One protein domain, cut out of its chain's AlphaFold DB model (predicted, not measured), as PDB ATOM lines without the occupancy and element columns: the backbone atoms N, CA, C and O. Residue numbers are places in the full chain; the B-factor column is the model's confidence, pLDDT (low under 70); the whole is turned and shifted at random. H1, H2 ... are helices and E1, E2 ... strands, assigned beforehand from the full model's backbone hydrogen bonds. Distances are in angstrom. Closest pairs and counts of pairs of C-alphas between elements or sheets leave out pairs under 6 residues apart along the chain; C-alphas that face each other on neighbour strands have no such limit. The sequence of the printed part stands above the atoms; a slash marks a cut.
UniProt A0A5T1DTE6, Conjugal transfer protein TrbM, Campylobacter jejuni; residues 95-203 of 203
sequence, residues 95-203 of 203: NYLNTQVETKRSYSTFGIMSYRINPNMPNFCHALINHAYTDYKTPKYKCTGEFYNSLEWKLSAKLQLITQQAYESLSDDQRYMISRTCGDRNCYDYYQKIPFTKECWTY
ATOM      1  N   ASN A  95     123.583 137.405 142.240       96.50
ATOM      2  CA  ASN A  95     123.250 138.419 143.238       96.50
ATOM      3  C   ASN A  95     121.786 138.332 143.668       96.50
ATOM      4  O   ASN A  95     121.511 138.315 144.862       96.50
ATOM      5  N   TYR A  96     120.849 138.246 142.719       96.81
ATOM      6  CA  TYR A  96     119.436 138.103 143.060       96.81
ATOM      7  C   TYR A  96     119.135 136.736 143.679       96.81
ATOM      8  O   TYR A  96     118.461 136.667 144.706       96.81
ATOM      9  N   LEU A  97     119.653 135.650 143.100       97.75
ATOM     10  CA  LEU A  97     119.383 134.288 143.565       97.75
ATOM     11  C   LEU A  97     119.886 134.058 145.003       97.75
ATOM     12  O   LEU A  97     119.200 133.420 145.797       97.75
ATOM     13  N   ASN A  98     121.011 134.669 145.393       97.75
ATOM     14  CA  ASN A  98     121.524 134.651 146.771       97.75
ATOM     15  C   ASN A  98     120.699 135.477 147.774       97.75
ATOM     16  O   ASN A  98     120.963 135.422 148.972       97.75
ATOM     17  N   THR A  99     119.685 136.220 147.325       96.94
ATOM     18  CA  THR A  99     118.703 136.861 148.223       96.94
ATOM     19  C   THR A  99     117.446 136.016 148.423       96.94
ATOM     20  O   THR A  99     116.641 136.313 149.308       96.94
ATOM     21  N   GLN A 100     117.274 134.943 147.644       97.44
ATOM     22  CA  GLN A 100     116.103 134.076 147.716       97.44
ATOM     23  C   GLN A 100     116.264 133.083 148.867       97.44
ATOM     24  O   GLN A 100     116.780 131.980 148.697       97.44
ATOM     25  N   VAL A 101     115.847 133.490 150.064       97.31
ATOM     26  CA  VAL A 101     115.913 132.651 151.265       97.31
ATOM     27  C   VAL A 101     114.675 131.763 151.352       97.31
ATOM     28  O   VAL A 101     113.547 132.246 151.403       97.31
ATOM     29  N   GLU A 102     114.892 130.454 151.420       97.06
ATOM     30  CA  GLU A 102     113.853 129.480 151.730       97.06
ATOM     31  C   GLU A 102     113.777 129.269 153.241       97.06
ATOM     32  O   GLU A 102     114.794 129.068 153.913       97.06
ATOM     33  N   THR A 103     112.557 129.290 153.776       96.19
ATOM     34  CA  THR A 103     112.303 129.100 155.205       96.19
ATOM     35  C   THR A 103     111.460 127.863 155.452       96.19
ATOM     36  O   THR A 103     110.447 127.655 154.787       96.19
ATOM     37  N   LYS A 104     111.821 127.090 156.474       94.69
ATOM     38  CA  LYS A 104     111.074 125.911 156.914       94.69
ATOM     39  C   LYS A 104     110.860 125.972 158.423       94.69
ATOM     40  O   LYS A 104     111.760 126.382 159.153       94.69
ATOM     41  N   ARG A 105     109.686 125.551 158.906       93.19
ATOM     42  CA  ARG A 105     109.483 125.345 160.349       93.19
ATOM     43  C   ARG A 105     110.360 124.196 160.831       93.19
ATOM     44  O   ARG A 105     110.413 123.141 160.200       93.19
ATOM     45  N   SER A 106     111.021 124.407 161.953       86.06
ATOM     46  CA  SER A 106     111.888 123.430 162.602       86.06
ATOM     47  C   SER A 106     111.694 123.541 164.102       86.06
ATOM     48  O   SER A 106     111.453 124.630 164.595       86.06
ATOM     49  N   TYR A 107     111.780 122.445 164.842       77.12
ATOM     50  CA  TYR A 107     111.686 122.480 166.300       77.12
ATOM     51  C   TYR A 107     113.061 122.157 166.866       77.12
ATOM     52  O   TYR A 107     113.355 121.015 167.204       77.12
ATOM     53  N   SER A 108     113.929 123.170 166.887       77.94
ATOM     54  CA  SER A 108     115.280 123.067 167.435       77.94
ATOM     55  C   SER A 108     115.423 123.935 168.681       77.94
ATOM     56  O   SER A 108     114.756 124.964 168.808       77.94
ATOM     57  N   THR A 109     116.365 123.582 169.554       75.38
ATOM     58  CA  THR A 109     116.782 124.418 170.695       75.38
ATOM     59  C   THR A 109     117.212 125.827 170.265       75.38
ATOM     60  O   THR A 109     117.192 126.762 171.057       75.38
ATOM     61  N   PHE A 110     117.570 126.003 168.993       80.44
ATOM     62  CA  PHE A 110     118.115 127.234 168.434       80.44
ATOM     63  C   PHE A 110     117.095 128.082 167.661       80.44
ATOM     64  O   PHE A 110     117.466 129.076 167.033       80.44
ATOM     65  N   GLY A 111     115.817 127.699 167.685       83.06
ATOM     66  CA  GLY A 111     114.734 128.443 167.053       83.06
ATOM     67  C   GLY A 111     113.690 127.551 166.389       83.06
ATOM     68  O   GLY A 111     113.926 126.370 166.116       83.06
ATOM     69  N   ILE A 112     112.537 128.167 166.103       90.62
ATOM     70  CA  ILE A 112     111.378 127.511 165.476       90.62
ATOM     71  C   ILE A 112     111.422 127.512 163.935       90.62
ATOM     72  O   ILE A 112     110.524 126.996 163.264       90.62
ATOM     73  N   MET A 113     112.445 128.147 163.358       94.56
ATOM     74  CA  MET A 113     112.630 128.291 161.918       94.56
ATOM     75  C   MET A 113     114.020 127.816 161.509       94.56
ATOM     76  O   MET A 113     114.988 127.872 162.270       94.56
ATOM     77  N   SER A 114     114.122 127.371 160.266       95.44
ATOM     78  CA  SER A 114     115.381 127.111 159.590       95.44
ATOM     79  C   SER A 114     115.389 127.759 158.214       95.44
ATOM     80  O   SER A 114     114.334 127.980 157.615       95.44
ATOM     81  N   TYR A 115     116.588 128.068 157.736       96.88
ATOM     82  CA  TYR A 115     116.854 128.927 156.595       96.88
ATOM     83  C   TYR A 115     117.897 128.278 155.693       96.88
ATOM     84  O   TYR A 115     118.836 127.639 156.174       96.88
ATOM     85  N   ARG A 116     117.761 128.491 154.390       97.25
ATOM     86  CA  ARG A 116     118.817 128.255 153.402       97.25
ATOM     87  C   ARG A 116     118.653 129.217 152.237       97.25
ATOM     88  O   ARG A 116     117.568 129.758 152.034       97.25
ATOM     89  N   ILE A 117     119.695 129.386 151.433       98.12
ATOM     90  CA  ILE A 117     119.513 129.962 150.097       98.12
ATOM     91  C   ILE A 117     118.801 128.931 149.234       98.12
ATOM     92  O   ILE A 117     119.245 127.781 149.178       98.12
ATOM     93  N   ASN A 118     117.712 129.338 148.584       97.44
ATOM     94  CA  ASN A 118     116.901 128.475 147.739       97.44
ATOM     95  C   ASN A 118     117.784 127.850 146.640       97.44
ATOM     96  O   ASN A 118     118.354 128.591 145.830       97.44
ATOM     97  N   PRO A 119     117.926 126.512 146.611       97.12
ATOM     98  CA  PRO A 119     118.731 125.819 145.608       97.12
ATOM     99  C   PRO A 119     118.031 125.712 144.252       97.12
ATOM    100  O   PRO A 119     118.652 125.310 143.272       97.12
ATOM    101  N   ASN A 120     116.747 126.063 144.178       95.81
ATOM    102  CA  ASN A 120     115.955 125.943 142.965       95.81
ATOM    103  C   ASN A 120     115.889 127.294 142.255       95.81
ATOM    104  O   ASN A 120     115.279 128.244 142.756       95.81
ATOM    105  N   MET A 121     116.501 127.368 141.076       94.69
ATOM    106  CA  MET A 121     116.350 128.517 140.192       94.69
ATOM    107  C   MET A 121     114.920 128.539 139.614       94.69
ATOM    108  O   MET A 121     114.384 127.484 139.273       94.69
ATOM    109  N   PRO A 122     114.264 129.711 139.504       95.31
ATOM    110  CA  PRO A 122     112.921 129.787 138.936       95.31
ATOM    111  C   PRO A 122     112.841 129.266 137.493       95.31
ATOM    112  O   PRO A 122     113.736 129.515 136.685       95.31
ATOM    113  N   ASN A 123     111.727 128.621 137.129       94.94
ATOM    114  CA  ASN A 123     111.529 128.055 135.784       94.94
ATOM    115  C   ASN A 123     111.660 129.091 134.658       94.94
ATOM    116  O   ASN A 123     112.198 128.765 133.605       94.94
ATOM    117  N   PHE A 124     111.224 130.337 134.871       94.50
ATOM    118  CA  PHE A 124     111.380 131.391 133.863       94.50
ATOM    119  C   PHE A 124     112.861 131.696 133.582       94.50
ATOM    120  O   PHE A 124     113.220 131.963 132.442       94.50
ATOM    121  N   CYS A 125     113.746 131.575 134.578       96.25
ATOM    122  CA  CYS A 125     115.185 131.709 134.358       96.25
ATOM    123  C   CYS A 125     115.738 130.549 133.538       96.25
ATOM    124  O   CYS A 125     116.570 130.777 132.671       96.25
ATOM    125  N   HIS A 126     115.260 129.321 133.758       95.62
ATOM    126  CA  HIS A 126     115.626 128.191 132.904       95.62
ATOM    127  C   HIS A 126     115.147 128.379 131.461       95.62
ATOM    128  O   HIS A 126     115.916 128.105 130.542       95.62
ATOM    129  N   ALA A 127     113.910 128.841 131.270       96.12
ATOM    130  CA  ALA A 127     113.358 129.120 129.949       96.12
ATOM    131  C   ALA A 127     114.151 130.218 129.240       96.12
ATOM    132  O   ALA A 127     114.484 130.059 128.074       96.12
ATOM    133  N   LEU A 128     114.504 131.285 129.960       96.38
ATOM    134  CA  LEU A 128     115.290 132.383 129.424       96.38
ATOM    135  C   LEU A 128     116.719 131.955 129.089       96.38
ATOM    136  O   LEU A 128     117.131 132.140 127.961       96.38
ATOM    137  N   ILE A 129     117.464 131.383 130.038       96.31
ATOM    138  CA  ILE A 129     118.895 131.067 129.880       96.31
ATOM    139  C   ILE A 129     119.140 130.031 128.779       96.31
ATOM    140  O   ILE A 129     120.144 130.104 128.081       96.31
ATOM    141  N   ASN A 130     118.245 129.050 128.640       95.38
ATOM    142  CA  ASN A 130     118.406 127.974 127.663       95.38
ATOM    143  C   ASN A 130     117.727 128.282 126.319       95.38
ATOM    144  O   ASN A 130     117.639 127.394 125.469       95.38
ATOM    145  N   HIS A 131     117.206 129.497 126.121       97.00
ATOM    146  CA  HIS A 131     116.549 129.851 124.873       97.00
ATOM    147  C   HIS A 131     117.573 130.070 123.751       97.00
ATOM    148  O   HIS A 131     118.578 130.751 123.953       97.00
ATOM    149  N   ALA A 132     117.281 129.572 122.545       95.88
ATOM    150  CA  ALA A 132     118.205 129.579 121.401       95.88
ATOM    151  C   ALA A 132     118.687 130.980 120.969       95.88
ATOM    152  O   ALA A 132     119.763 131.117 120.398       95.88
ATOM    153  N   TYR A 133     117.894 132.011 121.259       95.12
ATOM    154  CA  TYR A 133     118.166 133.410 120.906       95.12
ATOM    155  C   TYR A 133     118.705 134.247 122.074       95.12
ATOM    156  O   TYR A 133     118.630 135.470 122.030       95.12
ATOM    157  N   THR A 134     119.212 133.620 123.135       96.00
ATOM    158  CA  THR A 134     119.739 134.334 124.308       96.00
ATOM    159  C   THR A 134     121.161 133.896 124.645       96.00
ATOM    160  O   THR A 134     121.565 132.787 124.307       96.00
ATOM    161  N   ASP A 135     121.925 134.757 125.319       94.69
ATOM    162  CA  ASP A 135     123.353 134.538 125.618       94.69
ATOM    163  C   ASP A 135     123.670 134.549 127.135       94.69
ATOM    164  O   ASP A 135     124.808 134.782 127.562       94.69
ATOM    165  N   TYR A 136     122.663 134.317 127.984       95.00
ATOM    166  CA  TYR A 136     122.824 134.391 129.434       95.00
ATOM    167  C   TYR A 136     123.745 133.295 129.981       95.00
ATOM    168  O   TYR A 136     123.622 132.114 129.666       95.00
ATOM    169  N   LYS A 137     124.623 133.675 130.915       94.62
ATOM    170  CA  LYS A 137     125.401 132.713 131.702       94.62
ATOM    171  C   LYS A 137     124.505 131.998 132.706       94.62
ATOM    172  O   LYS A 137     123.805 132.660 133.472       94.62
ATOM    173  N   THR A 138     124.609 130.674 132.774       95.38
ATOM    174  CA  THR A 138     123.891 129.839 133.745       95.38
ATOM    175  C   THR A 138     124.535 129.915 135.132       95.38
ATOM    176  O   THR A 138     125.656 129.424 135.294       95.38
ATOM    177  N   PRO A 139     123.852 130.462 136.155       96.75
ATOM    178  CA  PRO A 139     124.338 130.402 137.528       96.75
ATOM    179  C   PRO A 139     124.389 128.959 138.042       96.75
ATOM    180  O   PRO A 139     123.516 128.145 137.736       96.75
ATOM    181  N   LYS A 140     125.384 128.652 138.872       97.12
ATOM    182  CA  LYS A 140     125.566 127.342 139.506       97.12
ATOM    183  C   LYS A 140     125.428 127.451 141.017       97.12
ATOM    184  O   LYS A 140     125.974 128.368 141.627       97.12
ATOM    185  N   TYR A 141     124.713 126.498 141.609       97.38
ATOM    186  CA  TYR A 141     124.579 126.378 143.058       97.38
ATOM    187  C   TYR A 141     125.731 125.542 143.634       97.38
ATOM    188  O   TYR A 141     125.948 124.418 143.186       97.38
ATOM    189  N   LYS A 142     126.463 126.074 144.621       96.62
ATOM    190  CA  LYS A 142     127.643 125.428 145.238       96.62
ATOM    191  C   LYS A 142     127.489 125.073 146.720       96.62
ATOM    192  O   LYS A 142     128.373 124.440 147.288       96.62
ATOM    193  N   CYS A 143     126.412 125.512 147.370       95.56
ATOM    194  CA  CYS A 143     126.158 125.178 148.771       95.56
ATOM    195  C   CYS A 143     125.645 123.738 148.917       95.56
ATOM    196  O   CYS A 143     125.162 123.131 147.964       95.56
ATOM    197  N   THR A 144     125.689 123.209 150.140       93.50
ATOM    198  CA  THR A 144     125.195 121.860 150.470       93.50
ATOM    199  C   THR A 144     123.675 121.723 150.319       93.50
ATOM    200  O   THR A 144     123.164 120.615 150.189       93.50
ATOM    201  N   GLY A 145     122.940 122.841 150.358       92.88
ATOM    202  CA  GLY A 145     121.476 122.863 150.346       92.88
ATOM    203  C   GLY A 145     120.839 122.468 151.682       92.88
ATOM    204  O   GLY A 145     119.612 122.344 151.753       92.88
ATOM    205  N   GLU A 146     121.636 122.274 152.738       93.75
ATOM    206  CA  GLU A 146     121.129 121.991 154.081       93.75
ATOM    207  C   GLU A 146     120.418 123.217 154.678       93.75
ATOM    208  O   GLU A 146     120.667 124.362 154.300       93.75
ATOM    209  N   PHE A 147     119.504 122.968 155.612       95.25
ATOM    210  CA  PHE A 147     118.840 124.023 156.370       95.25
ATOM    211  C   PHE A 147     119.623 124.322 157.648       95.25
ATOM    212  O   PHE A 147     119.907 123.410 158.423       95.25
ATOM    213  N   TYR A 148     119.876 125.601 157.905       95.12
ATOM    214  CA  TYR A 148     120.488 126.092 159.139       95.12
ATOM    215  C   TYR A 148     119.414 126.651 160.063       95.12
ATOM    216  O   TYR A 148     118.493 127.334 159.611       95.12
ATOM    217  N   ASN A 149     119.501 126.388 161.365       94.81
ATOM    218  CA  ASN A 149     118.534 126.952 162.312       94.81
ATOM    219  C   ASN A 149     118.689 128.482 162.457       94.81
ATOM    220  O   ASN A 149     119.658 129.068 161.972       94.81
ATOM    221  N   SER A 150     117.738 129.146 163.125       94.44
ATOM    222  CA  SER A 150     117.745 130.608 163.300       94.44
ATOM    223  C   SER A 150     119.061 131.167 163.849       94.44
ATOM    224  O   SER A 150     119.520 132.211 163.379       94.44
ATOM    225  N   LEU A 151     119.673 130.494 164.825       94.25
ATOM    226  CA  LEU A 151     120.922 130.947 165.429       94.25
ATOM    227  C   LEU A 151     122.114 130.748 164.488       94.25
ATOM    228  O   LEU A 151     122.862 131.695 164.255       94.25
ATOM    229  N   GLU A 152     122.262 129.559 163.906       95.44
ATOM    230  CA  GLU A 152     123.329 129.257 162.941       95.44
ATOM    231  C   GLU A 152     123.267 130.182 161.725       95.44
ATOM    232  O   GLU A 152     124.282 130.725 161.286       95.44
ATOM    233  N   TRP A 153     122.057 130.443 161.222       96.12
ATOM    234  CA  TRP A 153     121.828 131.393 160.142       96.12
ATOM    235  C   TRP A 153     122.263 132.805 160.522       96.12
ATOM    236  O   TRP A 153     122.936 133.470 159.736       96.12
ATOM    237  N   LYS A 154     121.922 133.275 161.726       95.06
ATOM    238  CA  LYS A 154     122.338 134.598 162.211       95.06
ATOM    239  C   LYS A 154     123.860 134.702 162.329       95.06
ATOM    240  O   LYS A 154     124.426 135.720 161.945       95.06
ATOM    241  N   LEU A 155     124.507 133.652 162.829       95.50
ATOM    242  CA  LEU A 155     125.956 133.600 163.020       95.50
ATOM    243  C   LEU A 155     126.732 133.350 161.719       95.50
ATOM    244  O   LEU A 155     127.931 133.593 161.684       95.50
ATOM    245  N   SER A 156     126.066 132.888 160.654       96.06
ATOM    246  CA  SER A 156     126.719 132.366 159.439       96.06
ATOM    247  C   SER A 156     127.732 131.262 159.766       96.06
ATOM    248  O   SER A 156     128.797 131.159 159.157       96.06
ATOM    249  N   ALA A 157     127.410 130.460 160.779       96.25
ATOM    250  CA  ALA A 157     128.236 129.359 161.232       96.25
ATOM    251  C   ALA A 157     127.368 128.249 161.817       96.25
ATOM    252  O   ALA A 157     126.430 128.516 162.570       96.25
ATOM    253  N   LYS A 158     127.703 127.006 161.486       95.00
ATOM    254  CA  LYS A 158     127.128 125.814 162.102       95.00
ATOM    255  C   LYS A 158     127.689 125.662 163.511       95.00
ATOM    256  O   LYS A 158     128.870 125.936 163.732       95.00
ATOM    257  N   LEU A 159     126.856 125.244 164.456       95.12
ATOM    258  CA  LEU A 159     127.271 125.058 165.843       95.12
ATOM    259  C   LEU A 159     127.549 123.579 166.094       95.12
ATOM    260  O   LEU A 159     126.632 122.768 166.207       95.12
ATOM    261  N   GLN A 160     128.829 123.224 166.194       95.50
ATOM    262  CA  GLN A 160     129.249 121.870 166.545       95.50
ATOM    263  C   GLN A 160     129.498 121.785 168.049       95.50
ATOM    264  O   GLN A 160     130.345 122.505 168.568       95.50
ATOM    265  N   LEU A 161     128.771 120.907 168.743       95.44
ATOM    266  CA  LEU A 161     128.951 120.675 170.178       95.44
ATOM    267  C   LEU A 161     130.366 120.140 170.459       95.44
ATOM    268  O   LEU A 161     130.826 119.209 169.797       95.44
ATOM    269  N   ILE A 162     131.035 120.721 171.451       97.44
ATOM    270  CA  ILE A 162     132.392 120.371 171.883       97.44
ATOM    271  C   ILE A 162     132.481 120.301 173.413       97.44
ATOM    272  O   ILE A 162     131.557 120.684 174.132       97.44
ATOM    273  N   THR A 163     133.605 119.805 173.929       97.25
ATOM    274  CA  THR A 163     133.893 119.822 175.369       97.25
ATOM    275  C   THR A 163     134.287 121.225 175.837       97.25
ATOM    276  O   THR A 163     134.768 122.041 175.051       97.25
ATOM    277  N   GLN A 164     134.151 121.499 177.138       96.12
ATOM    278  CA  GLN A 164     134.597 122.765 177.732       96.12
ATOM    279  C   GLN A 164     136.093 123.025 177.492       96.12
ATOM    280  O   GLN A 164     136.474 124.122 177.103       96.12
ATOM    281  N   GLN A 165     136.934 121.999 177.648       96.81
ATOM    282  CA  GLN A 165     138.374 122.117 177.417       96.81
ATOM    283  C   GLN A 165     138.693 122.532 175.971       96.81
ATOM    284  O   GLN A 165     139.559 123.372 175.747       96.81
ATOM    285  N   ALA A 166     137.977 121.972 174.988       97.00
ATOM    286  CA  ALA A 166     138.125 122.365 173.589       97.00
ATOM    287  C   ALA A 166     137.577 123.776 173.317       97.00
ATOM    288  O   ALA A 166     138.053 124.458 172.423       97.00
ATOM    289  N   TYR A 167     136.578 124.233 174.072       97.38
ATOM    290  CA  TYR A 167     136.031 125.585 173.945       97.38
ATOM    291  C   TYR A 167     136.985 126.656 174.483       97.38
ATOM    292  O   TYR A 167     137.121 127.734 173.901       97.38
ATOM    293  N   GLU A 168     137.657 126.359 175.593       96.75
ATOM    294  CA  GLU A 168     138.621 127.257 176.227       96.75
ATOM    295  C   GLU A 168     139.875 127.472 175.368       96.75
ATOM    296  O   GLU A 168     140.501 128.523 175.481       96.75
ATOM    297  N   SER A 169     140.204 126.534 174.470       97.00
ATOM    298  CA  SER A 169     141.318 126.670 173.523       97.00
ATOM    299  C   SER A 169     140.977 127.431 172.234       97.00
ATOM    300  O   SER A 169     141.888 127.749 171.469       97.00
ATOM    301  N   LEU A 170     139.698 127.728 171.977       97.06
ATOM    302  CA  LEU A 170     139.251 128.498 170.811       97.06
ATOM    303  C   LEU A 170     139.241 130.003 171.096       97.06
ATOM    304  O   LEU A 170     138.997 130.441 172.223       97.06
ATOM    305  N   SER A 171     139.420 130.805 170.047       96.19
ATOM    306  CA  SER A 171     139.219 132.253 170.108       96.19
ATOM    307  C   SER A 171     137.730 132.622 170.206       96.19
ATOM    308  O   SER A 171     136.843 131.848 169.834       96.19
ATOM    309  N   ASP A 172     137.436 133.830 170.698       93.31
ATOM    310  CA  ASP A 172     136.060 134.310 170.921       93.31
ATOM    311  C   ASP A 172     135.193 134.315 169.651       93.31
ATOM    312  O   ASP A 172     133.995 134.007 169.684       93.31
ATOM    313  N   ASP A 173     135.792 134.611 168.501       94.12
ATOM    314  CA  ASP A 173     135.115 134.592 167.210       94.12
ATOM    315  C   ASP A 173     134.758 133.165 166.763       94.12
ATOM    316  O   ASP A 173     133.707 132.976 166.149       94.12
ATOM    317  N   GLN A 174     135.525 132.152 167.171       96.44
ATOM    318  CA  GLN A 174     135.334 130.746 166.794       96.44
ATOM    319  C   GLN A 174     134.436 129.954 167.745       96.44
ATOM    320  O   GLN A 174     134.057 128.824 167.434       96.44
ATOM    321  N   ARG A 175     134.068 130.518 168.896       96.88
ATOM    322  CA  ARG A 175     133.349 129.786 169.945       96.88
ATOM    323  C   ARG A 175     131.988 130.391 170.271       96.88
ATOM    324  O   ARG A 175     131.776 131.598 170.144       96.88
ATOM    325  N   TYR A 176     131.035 129.554 170.662       96.06
ATOM    326  CA  TYR A 176     129.705 129.967 171.115       96.06
ATOM    327  C   TYR A 176     129.271 129.124 172.315       96.06
ATOM    328  O   TYR A 176     129.602 127.946 172.390       96.06
ATOM    329  N   MET A 177     128.545 129.712 173.262       94.50
ATOM    330  CA  MET A 177     128.095 129.018 174.467       94.50
ATOM    331  C   MET A 177     126.626 129.322 174.718       94.50
ATOM    332  O   MET A 177     126.175 130.451 174.517       94.50
ATOM    333  N   ILE A 178     125.881 128.315 175.165       92.12
ATOM    334  CA  ILE A 178     124.467 128.450 175.513       92.12
ATOM    335  C   ILE A 178     124.278 128.003 176.951       92.12
ATOM    336  O   ILE A 178     124.665 126.900 177.325       92.12
ATOM    337  N   SER A 179     123.680 128.879 177.755       90.75
ATOM    338  CA  SER A 179     123.288 128.556 179.124       90.75
ATOM    339  C   SER A 179     121.997 127.748 179.115       90.75
ATOM    340  O   SER A 179     121.040 128.102 178.426       90.75
ATOM    341  N   ARG A 180     121.950 126.704 179.935       88.00
ATOM    342  CA  ARG A 180     120.761 125.903 180.212       88.00
ATOM    343  C   ARG A 180     120.629 125.656 181.707       88.00
ATOM    344  O   ARG A 180     121.621 125.563 182.423       88.00
ATOM    345  N   THR A 181     119.404 125.520 182.185       87.00
ATOM    346  CA  THR A 181     119.134 125.186 183.585       87.00
ATOM    347  C   THR A 181     119.401 123.704 183.842       87.00
ATOM    348  O   THR A 181     119.007 122.840 183.057       87.00
ATOM    349  N   CYS A 182     120.073 123.398 184.948       87.19
ATOM    350  CA  CYS A 182     120.337 122.041 185.413       87.19
ATOM    351  C   CYS A 182     120.087 121.957 186.926       87.19
ATOM    352  O   CYS A 182     120.992 122.116 187.746       87.19
ATOM    353  N   GLY A 183     118.819 121.745 187.294       87.31
ATOM    354  CA  GLY A 183     118.357 121.905 188.675       87.31
ATOM    355  C   GLY A 183     118.468 123.368 189.110       87.31
ATOM    356  O   GLY A 183     118.093 124.260 188.352       87.31
ATOM    357  N   ASP A 184     119.057 123.603 190.282       88.88
ATOM    358  CA  ASP A 184     119.267 124.947 190.845       88.88
ATOM    359  C   ASP A 184     120.527 125.654 190.305       88.88
ATOM    360  O   ASP A 184     120.926 126.706 190.806       88.88
ATOM    361  N   ARG A 185     121.208 125.069 189.308       88.69
ATOM    362  CA  ARG A 185     122.448 125.601 188.725       88.69
ATOM    363  C   ARG A 185     122.277 125.927 187.244       88.69
ATOM    364  O   ARG A 185     121.439 125.351 186.549       88.69
ATOM    365  N   ASN A 186     123.137 126.815 186.755       88.44
ATOM    366  CA  ASN A 186     123.334 127.019 185.325       88.44
ATOM    367  C   ASN A 186     124.407 126.052 184.824       88.44
ATOM    368  O   ASN A 186     125.507 125.991 185.374       88.44
ATOM    369  N   CYS A 187     124.073 125.311 183.776       91.62
ATOM    370  CA  CYS A 187     125.000 124.518 182.986       91.62
ATOM    371  C   CYS A 187     125.191 125.184 181.627       91.62
ATOM    372  O   CYS A 187     124.343 125.951 181.172       91.62
ATOM    373  N   TYR A 188     126.289 124.856 180.959       93.12
ATOM    374  CA  TYR A 188     126.626 125.431 179.668       93.12
ATOM    375  C   TYR A 188     126.887 124.332 178.650       93.12
ATOM    376  O   TYR A 188     127.597 123.369 178.937       93.12
ATOM    377  N   ASP A 189     126.319 124.507 177.461       94.31
ATOM    378  CA  ASP A 189     126.695 123.745 176.281       94.31
ATOM    379  C   ASP A 189     127.660 124.595 175.452       94.31
ATOM    380  O   ASP A 189     127.392 125.770 175.166       94.31
ATOM    381  N   TYR A 190     128.786 123.996 175.075       96.44
ATOM    382  CA  TYR A 190     129.878 124.673 174.390       96.44
ATOM    383  C   TYR A 190     129.940 124.249 172.928       96.44
ATOM    384  O   TYR A 190     129.857 123.062 172.614       96.44
ATOM    385  N   TYR A 191     130.114 125.213 172.030       96.88
ATOM    386  CA  TYR A 191     130.091 124.985 170.593       96.88
ATOM    387  C   TYR A 191     131.292 125.622 169.900       96.88
ATOM    388  O   TYR A 191     131.667 126.762 170.193       96.88
ATOM    389  N   GLN A 192     131.832 124.910 168.915       97.94
ATOM    390  CA  GLN A 192     132.681 125.478 167.878       97.94
ATOM    391  C   GLN A 192     131.797 126.019 166.751       97.94
ATOM    392  O   GLN A 192     130.885 125.336 166.277       97.94
ATOM    393  N   LYS A 193     132.076 127.242 166.303       97.62
ATOM    394  CA  LYS A 193     131.478 127.837 165.108       97.62
ATOM    395  C   LYS A 193     132.227 127.326 163.881       97.62
ATOM    396  O   LYS A 193     133.418 127.582 163.735       97.62
ATOM    397  N   ILE A 194     131.522 126.642 162.989       96.00
ATOM    398  CA  ILE A 194     132.031 126.228 161.677       96.00
ATOM    399  C   ILE A 194     131.427 127.171 160.636       96.00
ATOM    400  O   ILE A 194     130.236 127.040 160.340       96.00
ATOM    401  N   PRO A 195     132.187 128.148 160.110       95.88
ATOM    402  CA  PRO A 195     131.653 129.139 159.187       95.88
ATOM    403  C   PRO A 195     131.070 128.499 157.927       95.88
ATOM    404  O   PRO A 195     131.616 127.532 157.396       95.88
ATOM    405  N   PHE A 196     129.994 129.083 157.411       95.12
ATOM    406  CA  PHE A 196     129.480 128.774 156.082       95.12
ATOM    407  C   PHE A 196     129.171 130.064 155.322       95.12
ATOM    408  O   PHE A 196     128.909 131.116 155.909       95.12
ATOM    409  N   THR A 197     129.186 129.981 153.993       94.81
ATOM    410  CA  THR A 197     128.816 131.104 153.128       94.81
ATOM    411  C   THR A 197     127.332 131.071 152.776       94.81
ATOM    412  O   THR A 197     126.743 130.007 152.598       94.81
ATOM    413  N   LYS A 198     126.732 132.256 152.643       95.81
ATOM    414  CA  LYS A 198     125.389 132.452 152.072       95.81
ATOM    415  C   LYS A 198     125.446 132.843 150.592       95.81
ATOM    416  O   LYS A 198     124.418 133.084 149.974       95.81
ATOM    417  N   GLU A 199     126.641 132.922 150.019       97.06
ATOM    418  CA  GLU A 199     126.842 133.099 148.587       97.06
ATOM    419  C   GLU A 199     126.846 131.717 147.925       97.06
ATOM    420  O   GLU A 199     127.892 131.087 147.755       97.06
ATOM    421  N   CYS A 200     125.655 131.209 147.618       97.88
ATOM    422  CA  CYS A 200     125.446 129.858 147.107       97.88
ATOM    423  C   CYS A 200     125.351 129.781 145.585       97.88
ATOM    424  O   CYS A 200     125.710 128.757 145.019       97.88
ATOM    425  N   TRP A 201     124.897 130.841 144.928       98.19
ATOM    426  CA  TRP A 201     124.869 130.976 143.479       98.19
ATOM    427  C   TRP A 201     126.086 131.767 143.008       98.19
ATOM    428  O   TRP A 201     126.378 132.817 143.577       98.19
ATOM    429  N   THR A 202     126.769 131.289 141.968       97.19
ATOM    430  CA  THR A 202     127.855 132.003 141.270       97.19
ATOM    431  C   THR A 202     127.770 131.758 139.763       97.19
ATOM    432  O   THR A 202     127.052 130.856 139.333       97.19
ATOM    433  N   TYR A 203     128.477 132.557 138.960       94.94
ATOM    434  CA  TYR A 203     128.743 132.217 137.556       94.94
ATOM    435  C   TYR A 203     129.854 131.169 137.434       94.94
ATOM    436  O   TYR A 203     130.668 131.074 138.383       94.94
TER     437      TYR A 203
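What this domain is: This is residues 95 to 203 of the 203 residues of the protein "Conjugal transfer protein TrbM" of Campylobacter jejuni (UniProt A0A5T1DTE6). A long, loose rod: a strongly twisted three-stranded sheet makes one end, with the hairpin E4 and E5 reaching out to its tip, and H1 and the loop after it make the other end. Between them lie the two-stranded hairpin E1 and E2 and the short helix H2, which sits between that hairpin and the larger sheet, while H3 covers part of the larger sheet over E5. The 109 printed residues hold three named helices and five named strands, in the order E1 E2 H1 H2 E3 H3 E4 E5. The sheets run E1 E2 and E3 E5 E4, both antiparallel, and the class is mixed, helices and strands. The radius of gyration of the C-alphas is 19.0 A, and the spans are 69 by 29 by 15 A.

Where its parts are: E1, residues 101 to 108, begins with C-alpha 101 at (115.913, 132.651, 151.265), bends by 63 degrees at residue 105 and is 18.8 A long. E2 is residues 111 to 117, 17.7 A. H1 is residues 123 to 129, 9.9 A, and H2 is residues 150 to 155, with C-alpha 150 at (117.745, 130.608, 163.300). E3 is residues 157 to 162, 14.5 A, and H3 is residues 164 to 168. E4, residues 175 to 182, is 21.6 A long, and E5, residues 185 to 195, is 31.1 A long and ends with C-alpha 195 at (131.653, 129.139, 159.187).

How they stand to each other: In the hairpin E1 and E2 the directions differ by 150 degrees, with N 104 and O 114 2.9 A apart. The closest C-alphas of E2 and H2, those of Gly 111 and Ser 150, are 5.3 A apart. H2 only grazes the sheet E3 E5 E4, with its residues 151 to 155. In that sheet E5 is the inner strand; N 160 of E3 and O 192 of E5 are 2.9 A apart, and in the hairpin E4 and E5 N 180 and O 187 are 2.8 A apart. E3, H3 and E4 form a split strand-helix-strand unit, two strands running the same way with E5 between them, and its crossover is right-handed. H3 is on the sheet, over E5, at a height over the sheet of 8.3 A. H1 is apart from H2. In H1, H2 and H3 every O i to N i+4 pair is within hydrogen-bond range.

The domain as a whole: The two C-alphas farthest apart, those of Tyr 133 and Asp 184, are 70.5 A apart. The link from H1 to H2, residues 130 to 149, is long. Within it residues 148 to 149 pair antiparallel with residues 114 to 115 of E2, and residues 140 to 141 with residues 201 to 202. The printed part has no cut, its mean pLDDT is 94.4, and no printed residue is under 70.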